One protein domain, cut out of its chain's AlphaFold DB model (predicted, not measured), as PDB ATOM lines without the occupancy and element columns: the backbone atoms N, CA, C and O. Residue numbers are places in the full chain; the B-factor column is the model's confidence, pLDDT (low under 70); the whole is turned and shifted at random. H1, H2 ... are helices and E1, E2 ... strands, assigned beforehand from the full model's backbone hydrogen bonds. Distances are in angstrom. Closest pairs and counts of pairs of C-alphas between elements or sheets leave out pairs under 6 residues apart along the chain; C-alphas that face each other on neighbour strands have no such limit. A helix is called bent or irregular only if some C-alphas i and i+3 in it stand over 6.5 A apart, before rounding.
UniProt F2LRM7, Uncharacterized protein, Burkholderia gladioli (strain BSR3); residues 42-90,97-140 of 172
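What this domain is: This is residues 42 to 90 and 97 to 140 of the 172 residues of an uncharacterized protein of Burkholderia gladioli (strain BSR3) (UniProt F2LRM7). A small head carries one long bent helix, H2, whose far part sticks out from it as a free arm. The head holds a ribbon of two antiparallel strands, E1 and E2, with helix H1 near the end of the ribbon where E1 ends and E2 begins, and the near arm H2a packs on E2; residues 120 to 140 stand free, and without them the body spans 32 by 32 by 26 A. The printed part has 93 residues, with two named strands and two named helices in the order E1, H1, E2, H2, and the class is mixed, helices and strands. The whole is only just extended, close to loose, with a radius of gyration of the C-alphas of 18.6 A, and it is elongated, spanning 62 by 37 by 25 A.

How they stand to each other: E1, residues 42 to 48, and E2, residues 80 to 87, are antiparallel neighbours, with 164 degrees between their directions. The C-alphas of Tyr 42 and Pro 87 face each other at 4.4 A. N 45 and O 84 are within hydrogen-bond range at 2.8 A, and so are N 84 and O 45 at 3.0 A. Between these strands in the chain comes H1, residues 55 to 68, after a short link of 6 residues and before a long link of 11. H2, residues 110 to 139, was assigned as one helix by its hydrogen bonds but is bent: C-alphas 119 and 122 are 7.0 A apart. Its arms H2a, residues 110 to 119, and H2b, residues 122 to 139, stand at a steep tilt of 46 degrees. The closest C-alphas of E2 and H2a are those of Asn 83 and Ser 111, 5.7 A apart. H1 is apart from H2a and from H2b, and E2 is apart from H2b. In H1, H2a and H2b every O i to N i+4 pair is within hydrogen-bond range.

Where its parts are: E1 begins at C-alpha 42, (87.276, -40.393, -191.266), and is 19.1 A long. H1 begins at C-alpha 55, (88.763, -68.061, -190.431), and is 20.0 A long. E2 measures 20.8 A from C-alpha 80 to C-alpha 87. H2a measures 14.5 A, and H2b 26.0 A, ending at C-alpha 139, (114.674, -31.103, -230.685).

The domain as a whole: The two C-alphas farthest apart are those of Ser 54 and Asp 140, at 62.8 A. Without residues 120 to 140 the body of 72 residues spans 32 by 32 by 26 A. Residues 91 to 96 are not printed, and C-alphas 90 and 97 are 16.5 A apart across this cut; residues 97 to 109 hold no named element. The mean pLDDT of the printed part is 82.5; residues 89 to 90, 97, 135 and 137 to 140 are under 70.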
ATOM      1  N   TYR A  42      87.826 -39.245-190.545       82.12
ATOM      2  CA  TYR A  42      87.276 -40.393-191.266       82.12
ATOM      3  C   TYR A  42      87.822 -41.711-190.721       82.12
ATOM      4  O   TYR A  42      88.967 -41.793-190.278       82.12
ATOM      5  N   VAL A  43      87.008 -42.759-190.822       84.69
ATOM      6  CA  VAL A  43      87.405 -44.155-190.647       84.69
ATOM      7  C   VAL A  43      87.579 -44.773-192.027       84.69
ATOM      8  O   VAL A  43      86.664 -44.729-192.850       84.69
ATOM      9  N   GLN A  44      88.745 -45.365-192.277       87.50
ATOM     10  CA  GLN A  44      88.958 -46.186-193.462       87.50
ATOM     11  C   GLN A  44      88.433 -47.599-193.200       87.50
ATOM     12  O   GLN A  44      88.832 -48.250-192.231       87.50
ATOM     13  N   ARG A  45      87.568 -48.093-194.084       87.38
ATOM     14  CA  ARG A  45      87.096 -49.472-194.092       87.38
ATOM     15  C   ARG A  45      87.713 -50.198-195.277       87.38
ATOM     16  O   ARG A  45      87.443 -49.872-196.429       87.38
ATOM     17  N   LEU A  46      88.527 -51.200-194.965       89.00
ATOM     18  CA  LEU A  46      89.165 -52.063-195.947       89.00
ATOM     19  C   LEU A  46      88.547 -53.460-195.853       89.00
ATOM     20  O   LEU A  46      88.520 -54.055-194.775       89.00
ATOM     21  N   VAL A  47      88.044 -53.971-196.973       90.25
ATOM     22  CA  VAL A  47      87.561 -55.351-197.087       90.25
ATOM     23  C   VAL A  47      88.560 -56.133-197.922       90.25
ATOM     24  O   VAL A  47      88.885 -55.733-199.038       90.25
ATOM     25  N   ILE A  48      89.054 -57.238-197.369       91.38
ATOM     26  CA  ILE A  48      90.141 -58.028-197.945       91.38
ATOM     27  C   ILE A  48      89.665 -59.470-198.062       91.38
ATOM     28  O   ILE A  48      89.205 -60.058-197.082       91.38
ATOM     29  N   GLY A  49      89.769 -60.039-199.259       91.19
ATOM     30  CA  GLY A  49      89.601 -61.472-199.462       91.19
ATOM     31  C   GLY A  49      90.844 -62.182-198.954       91.19
ATOM     32  O   GLY A  49      91.942 -61.683-199.149       91.19
ATOM     33  N   VAL A  50      90.714 -63.326-198.289       93.44
ATOM     34  CA  VAL A  50      91.882 -64.023-197.732       93.44
ATOM     35  C   VAL A  50      91.794 -65.504-198.038       93.44
ATOM     36  O   VAL A  50      90.874 -66.191-197.595       93.44
ATOM     37  N   GLN A  51      92.787 -66.019-198.759       89.75
ATOM     38  CA  GLN A  51      92.903 -67.450-199.000       89.75
ATOM     39  C   GLN A  51      93.579 -68.131-197.799       89.75
ATOM     40  O   GLN A  51      94.801 -68.084-197.646       89.75
ATOM     41  N   ALA A  52      92.789 -68.784-196.944       90.50
ATOM     42  CA  ALA A  52      93.276 -69.489-195.758       90.50
ATOM     43  C   ALA A  52      92.500 -70.789-195.497       90.50
ATOM     44  O   ALA A  52      91.373 -70.961-195.953       90.50
ATOM     45  N   ALA A  53      93.099 -71.708-194.735       88.56
ATOM     46  CA  ALA A  53      92.478 -72.979-194.363       88.56
ATOM     47  C   ALA A  53      91.390 -72.828-193.282       88.56
ATOM     48  O   ALA A  53      90.593 -73.743-193.080       88.56
ATOM     49  N   SER A  54      91.356 -71.698-192.570       88.12
ATOM     50  CA  SER A  54      90.342 -71.385-191.560       88.12
ATOM     51  C   SER A  54      90.166 -69.875-191.387       88.12
ATOM     52  O   SER A  54      91.054 -69.097-191.739       88.12
ATOM     53  N   ARG A  55      89.034 -69.467-190.793       86.19
ATOM     54  CA  ARG A  55      88.763 -68.061-190.431       86.19
ATOM     55  C   ARG A  55      89.827 -67.497-189.484       86.19
ATOM     56  O   ARG A  55      90.373 -66.432-189.736       86.19
ATOM     57  N   GLU A  56      90.216 -68.282-188.484       90.00
ATOM     58  CA  GLU A  56      91.284 -67.919-187.545       90.00
ATOM     59  C   GLU A  56      92.619 -67.664-188.264       90.00
ATOM     60  O   GLU A  56      93.304 -66.675-188.007       90.00
ATOM     61  N   GLN A  57      92.980 -68.520-189.225       90.50
ATOM     62  CA  GLN A  57      94.187 -68.310-190.014       90.50
ATOM     63  C   GLN A  57      94.072 -67.063-190.904       90.50
ATOM     64  O   GLN A  57      95.045 -66.321-191.024       90.50
ATOM     65  N   ALA A  58      92.904 -66.808-191.504       89.69
ATOM     66  CA  ALA A  58      92.670 -65.600-192.294       89.69
ATOM     67  C   ALA A  58      92.869 -64.331-191.451       89.69
ATOM     68  O   ALA A  58      93.602 -63.427-191.857       89.69
ATOM     69  N   ARG A  59      92.301 -64.305-190.240       90.88
ATOM     70  CA  ARG A  59      92.467 -63.208-189.285       90.88
ATOM     71  C   ARG A  59      93.942 -62.969-188.947       90.88
ATOM     72  O   ARG A  59      94.408 -61.836-189.037       90.88
ATOM     73  N   GLN A  60      94.693 -64.024-188.629       91.81
ATOM     74  CA  GLN A  60      96.122 -63.919-188.307       91.81
ATOM     75  C   GLN A  60      96.966 -63.398-189.482       91.81
ATOM     76  O   GLN A  60      97.944 -62.675-189.274       91.81
ATOM     77  N   LEU A  61      96.609 -63.756-190.722       91.50
ATOM     78  CA  LEU A  61      97.274 -63.243-191.923       91.50
ATOM     79  C   LEU A  61      97.020 -61.741-192.106       91.50
ATOM     80  O   LEU A  61      97.972 -60.995-192.342       91.50
ATOM     81  N   VAL A  62      95.774 -61.294-191.923       92.25
ATOM     82  CA  VAL A  62      95.403 -59.871-192.007       92.25
ATOM     83  C   VAL A  62      96.057 -59.060-190.893       92.25
ATOM     84  O   VAL A  62      96.648 -58.022-191.171       92.25
ATOM     85  N   GLU A  63      96.033 -59.539-189.647       92.12
ATOM     86  CA  GLU A  63      96.716 -58.884-188.521       92.12
ATOM     87  C   GLU A  63      98.210 -58.707-188.802       92.12
ATOM     88  O   GLU A  63      98.769 -57.623-188.620       92.12
ATOM     89  N   ARG A  64      98.866 -59.753-189.312       93.00
ATOM     90  CA  ARG A  64     100.279 -59.674-189.684       93.00
ATOM     91  C   ARG A  64     100.514 -58.635-190.779       93.00
ATOM     92  O   ARG A  64     101.420 -57.819-190.639       93.00
ATOM     93  N   ALA A  65      99.724 -58.661-191.848       90.75
ATOM     94  CA  ALA A  65      99.857 -57.709-192.945       90.75
ATOM     95  C   ALA A  65      99.586 -56.264-192.491       90.75
ATOM     96  O   ALA A  65     100.276 -55.348-192.936       90.75
ATOM     97  N   TYR A  66      98.650 -56.061-191.554       90.94
ATOM     98  CA  TYR A  66      98.383 -54.759-190.937       90.94
ATOM     99  C   TYR A  66      99.621 -54.233-190.213       90.94
ATOM    100  O   TYR A  66     100.076 -53.122-190.476       90.94
ATOM    101  N   HIS A  67     100.214 -55.056-189.348       91.12
ATOM    102  CA  HIS A  67     101.394 -54.671-188.575       91.12
ATOM    103  C   HIS A  67     102.650 -54.467-189.428       91.12
ATOM    104  O   HIS A  67     103.506 -53.665-189.061       91.12
ATOM    105  N   LEU A  68     102.766 -55.174-190.553       93.31
ATOM    106  CA  LEU A  68     103.871 -55.007-191.499       93.31
ATOM    107  C   LEU A  68     103.657 -53.850-192.485       93.31
ATOM    108  O   LEU A  68     104.592 -53.494-193.197       93.31
ATOM    109  N   GLY A  69     102.459 -53.256-192.531       90.62
ATOM    110  CA  GLY A  69     102.123 -52.190-193.475       90.62
ATOM    111  C   GLY A  69     101.932 -52.668-194.919       90.62
ATOM    112  O   GLY A  69     101.985 -51.854-195.832       90.62
ATOM    113  N   THR A  70     101.698 -53.965-195.130       90.50
ATOM    114  CA  THR A  70     101.604 -54.611-196.455       90.50
ATOM    115  C   THR A  70     100.162 -54.926-196.868       90.50
ATOM    116  O   THR A  70      99.930 -55.668-197.818       90.50
ATOM    117  N   LEU A  71      99.155 -54.424-196.143       87.31
ATOM    118  CA  LEU A  71      97.743 -54.670-196.492       87.31
ATOM    119  C   LEU A  71      97.345 -54.075-197.840       87.31
ATOM    120  O   LEU A  71      96.420 -54.573-198.469       87.31
ATOM    121  N   LEU A  72      98.010 -52.996-198.251       87.94
ATOM    122  CA  LEU A  72      97.692 -52.272-199.479       87.94
ATOM    123  C   LEU A  72      98.412 -52.832-200.714       87.94
ATOM    124  O   LEU A  72      98.255 -52.281-201.800       87.94
ATOM    125  N   ASP A  73      99.163 -53.927-200.559       87.25
ATOM    126  CA  ASP A  73      99.937 -54.547-201.640       87.25
ATOM    127  C   ASP A  73      99.063 -55.307-202.654       87.25
ATOM    128  O   ASP A  73      99.565 -55.687-203.706       87.25
ATOM    129  N   ASP A  74      97.776 -55.523-202.348       84.19
ATOM    130  CA  ASP A  74      96.771 -56.140-203.230       84.19
ATOM    131  C   ASP A  74      97.260 -57.411-203.951       84.19
ATOM    132  O   ASP A  74      97.433 -57.454-205.168       84.19
ATOM    133  N   THR A  75      97.527 -58.466-203.180       87.75
ATOM    134  CA  THR A  75      98.094 -59.720-203.711       87.75
ATOM    135  C   THR A  75      97.008 -60.742-204.042       87.75
ATOM    136  O   THR A  75      95.989 -60.776-203.364       87.75
ATOM    137  N   ASP A  76      97.260 -61.691-204.951       85.12
ATOM    138  CA  ASP A  76      96.293 -62.759-205.301       85.12
ATOM    139  C   ASP A  76      95.771 -63.571-204.099       85.12
ATOM    140  O   ASP A  76      94.668 -64.115-204.125       85.12
ATOM    141  N   LYS A  77      96.569 -63.682-203.029       86.06
ATOM    142  CA  LYS A  77      96.201 -64.410-201.801       86.06
ATOM    143  C   LYS A  77      95.472 -63.540-200.778       86.06
ATOM    144  O   LYS A  77      94.832 -64.085-199.876       86.06
ATOM    145  N   MET A  78      95.617 -62.223-200.898       90.19
ATOM    146  CA  MET A  78      94.962 -61.215-200.069       90.19
ATOM    147  C   MET A  78      94.465 -60.038-200.928       90.19
ATOM    148  O   MET A  78      94.991 -58.929-200.779       90.19
ATOM    149  N   PRO A  79      93.532 -60.268-201.871       90.25
ATOM    150  CA  PRO A  79      93.055 -59.208-202.744       90.25
ATOM    151  C   PRO A  79      92.199 -58.214-201.962       90.25
ATOM    152  O   PRO A  79      91.404 -58.590-201.092       90.25
ATOM    153  N   ILE A  80      92.321 -56.939-202.300       90.50
ATOM    154  CA  ILE A  80      91.459 -55.884-201.782       90.50
ATOM    155  C   ILE A  80      90.150 -55.925-202.564       90.50
ATOM    156  O   ILE A  80      90.130 -55.894-203.791       90.50
ATOM    157  N   LEU A  81      89.045 -56.000-201.831       88.44
ATOM    158  CA  LEU A  81      87.696 -56.106-202.384       88.44
ATOM    159  C   LEU A  81      86.944 -54.774-202.285       88.44
ATOM    160  O   LEU A  81      86.098 -54.473-203.116       88.44
ATOM    161  N   SER A  82      87.252 -53.960-201.278       88.75
ATOM    162  CA  SER A  82      86.671 -52.625-201.130       88.75
ATOM    163  C   SER A  82      87.564 -51.756-200.255       88.75
ATOM    164  O   SER A  82      88.141 -52.239-199.276       88.75
ATOM    165  N   ASN A  83      87.667 -50.476-200.600       89.81
ATOM    166  CA  ASN A  83      88.363 -49.454-199.833       89.81
ATOM    167  C   ASN A  83      87.494 -48.191-199.756       89.81
ATOM    168  O   ASN A  83      87.410 -47.419-200.714       89.81
ATOM    169  N   SER A  84      86.854 -47.968-198.610       87.19
ATOM    170  CA  SER A  84      85.949 -46.839-198.403       87.19
ATOM    171  C   SER A  84      86.331 -46.000-197.186       87.19
ATOM    172  O   SER A  84      87.032 -46.446-196.280       87.19
ATOM    173  N   PHE A  85      85.869 -44.751-197.180       86.00
ATOM    174  CA  PHE A  85      86.062 -43.816-196.078       86.00
ATOM    175  C   PHE A  85      84.697 -43.347-195.591       86.00
ATOM    176  O   PHE A  85      83.913 -42.787-196.358       86.00
ATOM    177  N   GLU A  86      84.417 -43.570-194.314       82.81
ATOM    178  CA  GLU A  86      83.181 -43.144-193.664       82.81
ATOM    179  C   GLU A  86      83.501 -42.068-192.617       82.81
ATOM    180  O   GLU A  86      84.520 -42.172-191.933       82.81
ATOM    181  N   PRO A  87      82.673 -41.019-192.462       80.62
ATOM    182  CA  PRO A  87      82.843 -40.062-191.374       80.62
ATOM    183  C   PRO A  87      82.814 -40.763-190.014       80.62
ATOM    184  O   PRO A  87      82.025 -41.691-189.801       80.62
ATOM    185  N   VAL A  88      83.634 -40.295-189.073       80.19
ATOM    186  CA  VAL A  88      83.592 -40.796-187.692       80.19
ATOM    187  C   VAL A  88      82.199 -40.551-187.107       80.19
ATOM    188  O   VAL A  88      81.678 -39.435-187.135       80.19
ATOM    189  N   ARG A  89      81.574 -41.605-186.569       68.94
ATOM    190  CA  ARG A  89      80.311 -41.472-185.833       68.94
ATOM    191  C   ARG A  89      80.599 -40.856-184.465       68.94
ATOM    192  O   ARG A  89      81.442 -41.360-183.734       68.94
ATOM    193  N   VAL A  90      79.860 -39.806-184.115       62.38
ATOM    194  CA  VAL A  90      80.066 -38.989-182.901       62.38
ATOM    195  C   VAL A  90      79.798 -39.775-181.602       62.38
ATOM    196  O   VAL A  90      80.253 -39.392-180.528       62.38
ATOM    197  N   SER A  97      91.844 -49.372-184.788       62.69
ATOM    198  CA  SER A  97      91.644 -50.431-185.772       62.69
ATOM    199  C   SER A  97      90.726 -51.511-185.209       62.69
ATOM    200  O   SER A  97      90.753 -51.818-184.014       62.69
ATOM    201  N   ARG A  98      89.903 -52.098-186.079       73.00
ATOM    202  CA  ARG A  98      89.060 -53.250-185.761       73.00
ATOM    203  C   ARG A  98      89.095 -54.205-186.943       73.00
ATOM    204  O   ARG A  98      88.801 -53.808-188.064       73.00
ATOM    205  N   ILE A  99      89.472 -55.451-186.681       76.25
ATOM    206  CA  ILE A  99      89.437 -56.523-187.675       76.25
ATOM    207  C   ILE A  99      88.195 -57.352-187.379       76.25
ATOM    208  O   ILE A  99      88.069 -57.939-186.300       76.25
ATOM    209  N   GLU A 100      87.267 -57.337-188.326       77.62
ATOM    210  CA  GLU A 100      86.022 -58.092-188.278       77.62
ATOM    211  C   GLU A 100      86.027 -59.138-189.385       77.62
ATOM    212  O   GLU A 100      86.458 -58.876-190.508       77.62
ATOM    213  N   GLU A 101      85.535 -60.325-189.059       76.56
ATOM    214  CA  GLU A 101      85.284 -61.363-190.046       76.56
ATOM    215  C   GLU A 101      83.933 -61.096-190.709       76.56
ATOM    216  O   GLU A 101      82.953 -60.784-190.031       76.56
ATOM    217  N   LEU A 102      83.884 -61.229-192.031       77.38
ATOM    218  CA  LEU A 102      82.640 -61.183-192.789       77.38
ATOM    219  C   LEU A 102      82.185 -62.612-193.087       77.38
ATOM    220  O   LEU A 102      83.009 -63.494-193.336       77.38
ATOM    221  N   ASP A 103      80.875 -62.844-193.060       74.56
ATOM    222  CA  ASP A 103      80.317 -64.174-193.324       74.56
ATOM    223  C   ASP A 103      80.418 -64.585-194.795       74.56
ATOM    224  O   ASP A 103      80.543 -65.775-195.088       74.56
ATOM    225  N   GLU A 104      80.429 -63.607-195.701       74.56
ATOM    226  CA  GLU A 104      80.546 -63.796-197.145       74.56
ATOM    227  C   GLU A 104      81.643 -62.898-197.720       74.56
ATOM    228  O   GLU A 104      81.886 -61.789-197.233       74.56
ATOM    229  N   GLN A 105      82.304 -63.384-198.771       75.81
ATOM    230  CA  GLN A 105      83.303 -62.623-199.511       75.81
ATOM    231  C   GLN A 105      82.600 -61.803-200.605       75.81
ATOM    232  O   GLN A 105      82.060 -62.406-201.534       75.81
ATOM    233  N   PRO A 106      82.589 -60.460-200.522       79.50
ATOM    234  CA  PRO A 106      81.978 -59.639-201.560       79.50
ATOM    235  C   PRO A 106      82.819 -59.642-202.841       79.50
ATOM    236  O   PRO A 106      84.025 -59.896-202.811       79.50
ATOM    237  N   GLU A 107      82.191 -59.323-203.970       81.00
ATOM    238  CA  GLU A 107      82.925 -59.033-205.203       81.00
ATOM    239  C   GLU A 107      83.724 -57.722-205.061       81.00
ATOM    240  O   GLU A 107      83.280 -56.818-204.344       81.00
ATOM    241  N   PRO A 108      84.889 -57.598-205.726       81.69
ATOM    242  CA  PRO A 108      85.625 -56.342-205.774       81.69
ATOM    243  C   PRO A 108      84.772 -55.199-206.340       81.69
ATOM    244  O   PRO A 108      84.170 -55.343-207.404       81.69
ATOM    245  N   ASP A 109      84.750 -54.054-205.660       84.56
ATOM    246  CA  ASP A 109      84.019 -52.870-206.116       84.56
ATOM    247  C   ASP A 109      84.916 -51.856-206.862       84.56
ATOM    248  O   ASP A 109      86.147 -51.956-206.912       84.56
ATOM    249  N   GLY A 110      84.292 -50.829-207.451       77.81
ATOM    250  CA  GLY A 110      84.996 -49.802-208.229       77.81
ATOM    251  C   GLY A 110      86.032 -48.982-207.440       77.81
ATOM    252  O   GLY A 110      86.906 -48.359-208.053       77.81
ATOM    253  N   SER A 111      85.992 -48.996-206.102       83.62
ATOM    254  CA  SER A 111      86.989 -48.307-205.271       83.62
ATOM    255  C   SER A 111      88.371 -48.951-205.379       83.62
ATOM    256  O   SER A 111      89.383 -48.250-205.315       83.62
ATOM    257  N   VAL A 112      88.423 -50.263-205.634       82.62
ATOM    258  CA  VAL A 112      89.671 -51.009-205.834       82.62
ATOM    259  C   VAL A 112      90.398 -50.488-207.071       82.62
ATOM    260  O   VAL A 112      91.587 -50.173-207.015       82.62
ATOM    261  N   MET A 113      89.668 -50.304-208.175       79.81
ATOM    262  CA  MET A 113      90.230 -49.748-209.408       79.81
ATOM    263  C   MET A 113      90.674 -48.299-209.225       79.81
ATOM    264  O   MET A 113      91.771 -47.928-209.644       79.81
ATOM    265  N   GLN A 114      89.871 -47.481-208.541       81.50
ATOM    266  CA  GLN A 114      90.251 -46.104-208.236       81.50
ATOM    267  C   GLN A 114      91.547 -46.034-207.413       81.50
ATOM    268  O   GLN A 114      92.429 -45.232-207.722       81.50
ATOM    269  N   MET A 115      91.695 -46.897-206.407       83.19
ATOM    270  CA  MET A 115      92.916 -47.003-205.611       83.19
ATOM    271  C   MET A 115      94.116 -47.432-206.467       83.19
ATOM    272  O   MET A 115      95.175 -46.810-206.376       83.19
ATOM    273  N   LYS A 116      93.952 -48.428-207.349       80.81
ATOM    274  CA  LYS A 116      95.001 -48.852-208.294       80.81
ATOM    275  C   LYS A 116      95.465 -47.700-209.182       80.81
ATOM    276  O   LYS A 116      96.669 -47.485-209.320       80.81
ATOM    277  N   TYR A 117      94.536 -46.909-209.718       80.00
ATOM    278  CA  TYR A 117      94.877 -45.741-210.529       80.00
ATOM    279  C   TYR A 117      95.636 -44.678-209.738       80.00
ATOM    280  O   TYR A 117      96.643 -44.163-210.222       80.00
ATOM    281  N   LEU A 118      95.191 -44.364-208.518       83.56
ATOM    282  CA  LEU A 118      95.872 -43.388-207.664       83.56
ATOM    283  C   LEU A 118      97.286 -43.848-207.286       83.56
ATOM    284  O   LEU A 118      98.211 -43.038-207.314       83.56
ATOM    285  N   ASN A 119      97.471 -45.141-207.014       79.88
ATOM    286  CA  ASN A 119      98.779 -45.720-206.703       79.88
ATOM    287  C   ASN A 119      99.713 -45.745-207.927       79.88
ATOM    288  O   ASN A 119     100.920 -45.542-207.785       79.88
ATOM    289  N   ALA A 120      99.171 -45.948-209.132       77.38
ATOM    290  CA  ALA A 120      99.935 -45.954-210.379       77.38
ATOM    291  C   ALA A 120     100.242 -44.542-210.920       77.38
ATOM    292  O   ALA A 120     101.221 -44.357-211.654       77.38
ATOM    293  N   ALA A 121      99.445 -43.531-210.555       78.31
ATOM    294  CA  ALA A 121      99.553 -42.178-211.097       78.31
ATOM    295  C   ALA A 121     100.962 -41.561-210.971       78.31
ATOM    296  O   ALA A 121     101.448 -41.022-211.967       78.31
ATOM    297  N   PRO A 122     101.685 -41.659-209.834       80.50
ATOM    298  CA  PRO A 122     103.032 -41.098-209.725       80.50
ATOM    299  C   PRO A 122     104.029 -41.706-210.718       80.50
ATOM    300  O   PRO A 122     104.863 -40.990-211.273       80.50
ATOM    301  N   ALA A 123     103.948 -43.018-210.961       74.62
ATOM    302  CA  ALA A 123     104.809 -43.693-211.928       74.62
ATOM    303  C   ALA A 123     104.500 -43.225-213.356       74.62
ATOM    304  O   ALA A 123     105.422 -42.906-214.107       74.62
ATOM    305  N   PHE A 124     103.214 -43.093-213.691       77.50
ATOM    306  CA  PHE A 124     102.778 -42.548-214.975       77.50
ATOM    307  C   PHE A 124     103.243 -41.099-215.184       77.50
ATOM    308  O   PHE A 124     103.771 -40.771-216.244       77.50
ATOM    309  N   PHE A 125     103.122 -40.237-214.168       77.88
ATOM    310  CA  PHE A 125     103.603 -38.855-214.254       77.88
ATOM    311  C   PHE A 125     105.115 -38.778-214.481       77.88
ATOM    312  O   PHE A 125     105.554 -38.005-215.330       77.88
ATOM    313  N   ARG A 126     105.907 -39.606-213.786       72.62
ATOM    314  CA  ARG A 126     107.357 -39.683-214.029       72.62
ATOM    315  C   ARG A 126     107.683 -40.164-215.436       72.62
ATOM    316  O   ARG A 126     108.576 -39.614-216.070       72.62
ATOM    317  N   PHE A 127     106.950 -41.154-215.939       77.94
ATOM    318  CA  PHE A 127     107.103 -41.605-217.317       77.94
ATOM    319  C   PHE A 127     106.808 -40.472-218.314       77.94
ATOM    320  O   PHE A 127     107.623 -40.206-219.189       77.94
ATOM    321  N   ALA A 128     105.704 -39.740-218.148       77.25
ATOM    322  CA  ALA A 128     105.361 -38.611-219.020       77.25
ATOM    323  C   ALA A 128     106.398 -37.470-218.977       77.25
ATOM    324  O   ALA A 128     106.676 -36.843-220.003       77.25
ATOM    325  N   GLN A 129     106.992 -37.212-217.808       75.88
ATOM    326  CA  GLN A 129     108.105 -36.266-217.666       75.88
ATOM    327  C   GLN A 129     109.336 -36.730-218.446       75.88
ATOM    328  O   GLN A 129     109.849 -35.958-219.249       75.88
ATOM    329  N   LEU A 130     109.730 -37.999-218.305       77.94
ATOM    330  CA  LEU A 130     110.849 -38.581-219.051       77.94
ATOM    331  C   LEU A 130     110.645 -38.464-220.570       77.94
ATOM    332  O   LEU A 130     111.558 -38.070-221.284       77.94
ATOM    333  N   ILE A 131     109.438 -38.755-221.070       74.38
ATOM    334  CA  ILE A 131     109.107 -38.555-222.492       74.38
ATOM    335  C   ILE A 131     109.315 -37.096-222.905       74.38
ATOM    336  O   ILE A 131     109.868 -36.827-223.966       74.38
ATOM    337  N   THR A 132     108.871 -36.154-222.071       78.19
ATOM    338  CA  THR A 132     108.989 -34.720-222.359       78.19
ATOM    339  C   THR A 132     110.452 -34.282-222.427       78.19
ATOM    340  O   THR A 132     110.811 -33.531-223.330       78.19
ATOM    341  N   GLU A 133     111.292 -34.769-221.514       76.94
ATOM    342  CA  GLU A 133     112.738 -34.512-221.500       76.94
ATOM    343  C   GLU A 133     113.414 -35.083-222.753       76.94
ATOM    344  O   GLU A 133     114.122 -34.364-223.454       76.94
ATOM    345  N   LEU A 134     113.108 -36.334-223.114       73.31
ATOM    346  CA  LEU A 134     113.660 -36.979-224.310       73.31
ATOM    347  C   LEU A 134     113.230 -36.278-225.611       73.31
ATOM    348  O   LEU A 134     114.029 -36.162-226.538       73.31
ATOM    349  N   CYS A 135     111.994 -35.771-225.685       68.56
ATOM    350  CA  CYS A 135     111.544 -34.943-226.808       68.56
ATOM    351  C   CYS A 135     112.340 -33.631-226.912       68.56
ATOM    352  O   CYS A 135     112.670 -33.208-228.016       68.56
ATOM    353  N   GLN A 136     112.656 -32.988-225.782       72.81
ATOM    354  CA  GLN A 136     113.442 -31.748-225.772       72.81
ATOM    355  C   GLN A 136     114.884 -31.993-226.235       72.81
ATOM    356  O   GLN A 136     115.385 -31.258-227.081       72.81
ATOM    357  N   GLU A 137     115.527 -33.057-225.751       68.88
ATOM    358  CA  GLU A 137     116.878 -33.440-226.189       68.88
ATOM    359  C   GLU A 137     116.932 -33.762-227.695       68.88
ATOM    360  O   GLU A 137     117.878 -33.384-228.392       68.88
ATOM    361  N   ALA A 138     115.893 -34.419-228.215       66.75
ATOM    362  CA  ALA A 138     115.719 -34.676-229.641       66.75
ATOM    363  C   ALA A 138     115.619 -33.381-230.471       66.75
ATOM    364  O   ALA A 138     116.278 -33.271-231.508       66.75
ATOM    365  N   ASP A 139     114.840 -32.399-230.010       66.50
ATOM    366  CA  ASP A 139     114.674 -31.103-230.685       66.50
ATOM    367  C   ASP A 139     115.966 -30.257-230.665       66.50
ATOM    368  O   ASP A 139     116.240 -29.521-231.617       66.50
ATOM    369  N   ASP A 140     116.790 -30.399-229.622       68.12
ATOM    370  CA  ASP A 140     118.080 -29.708-229.471       68.12
ATOM    371  C   ASP A 140     119.231 -30.369-230.261       68.12
ATOM    372  O   ASP A 140     120.359 -29.858-230.299       68.12
TER     373      ASP A 140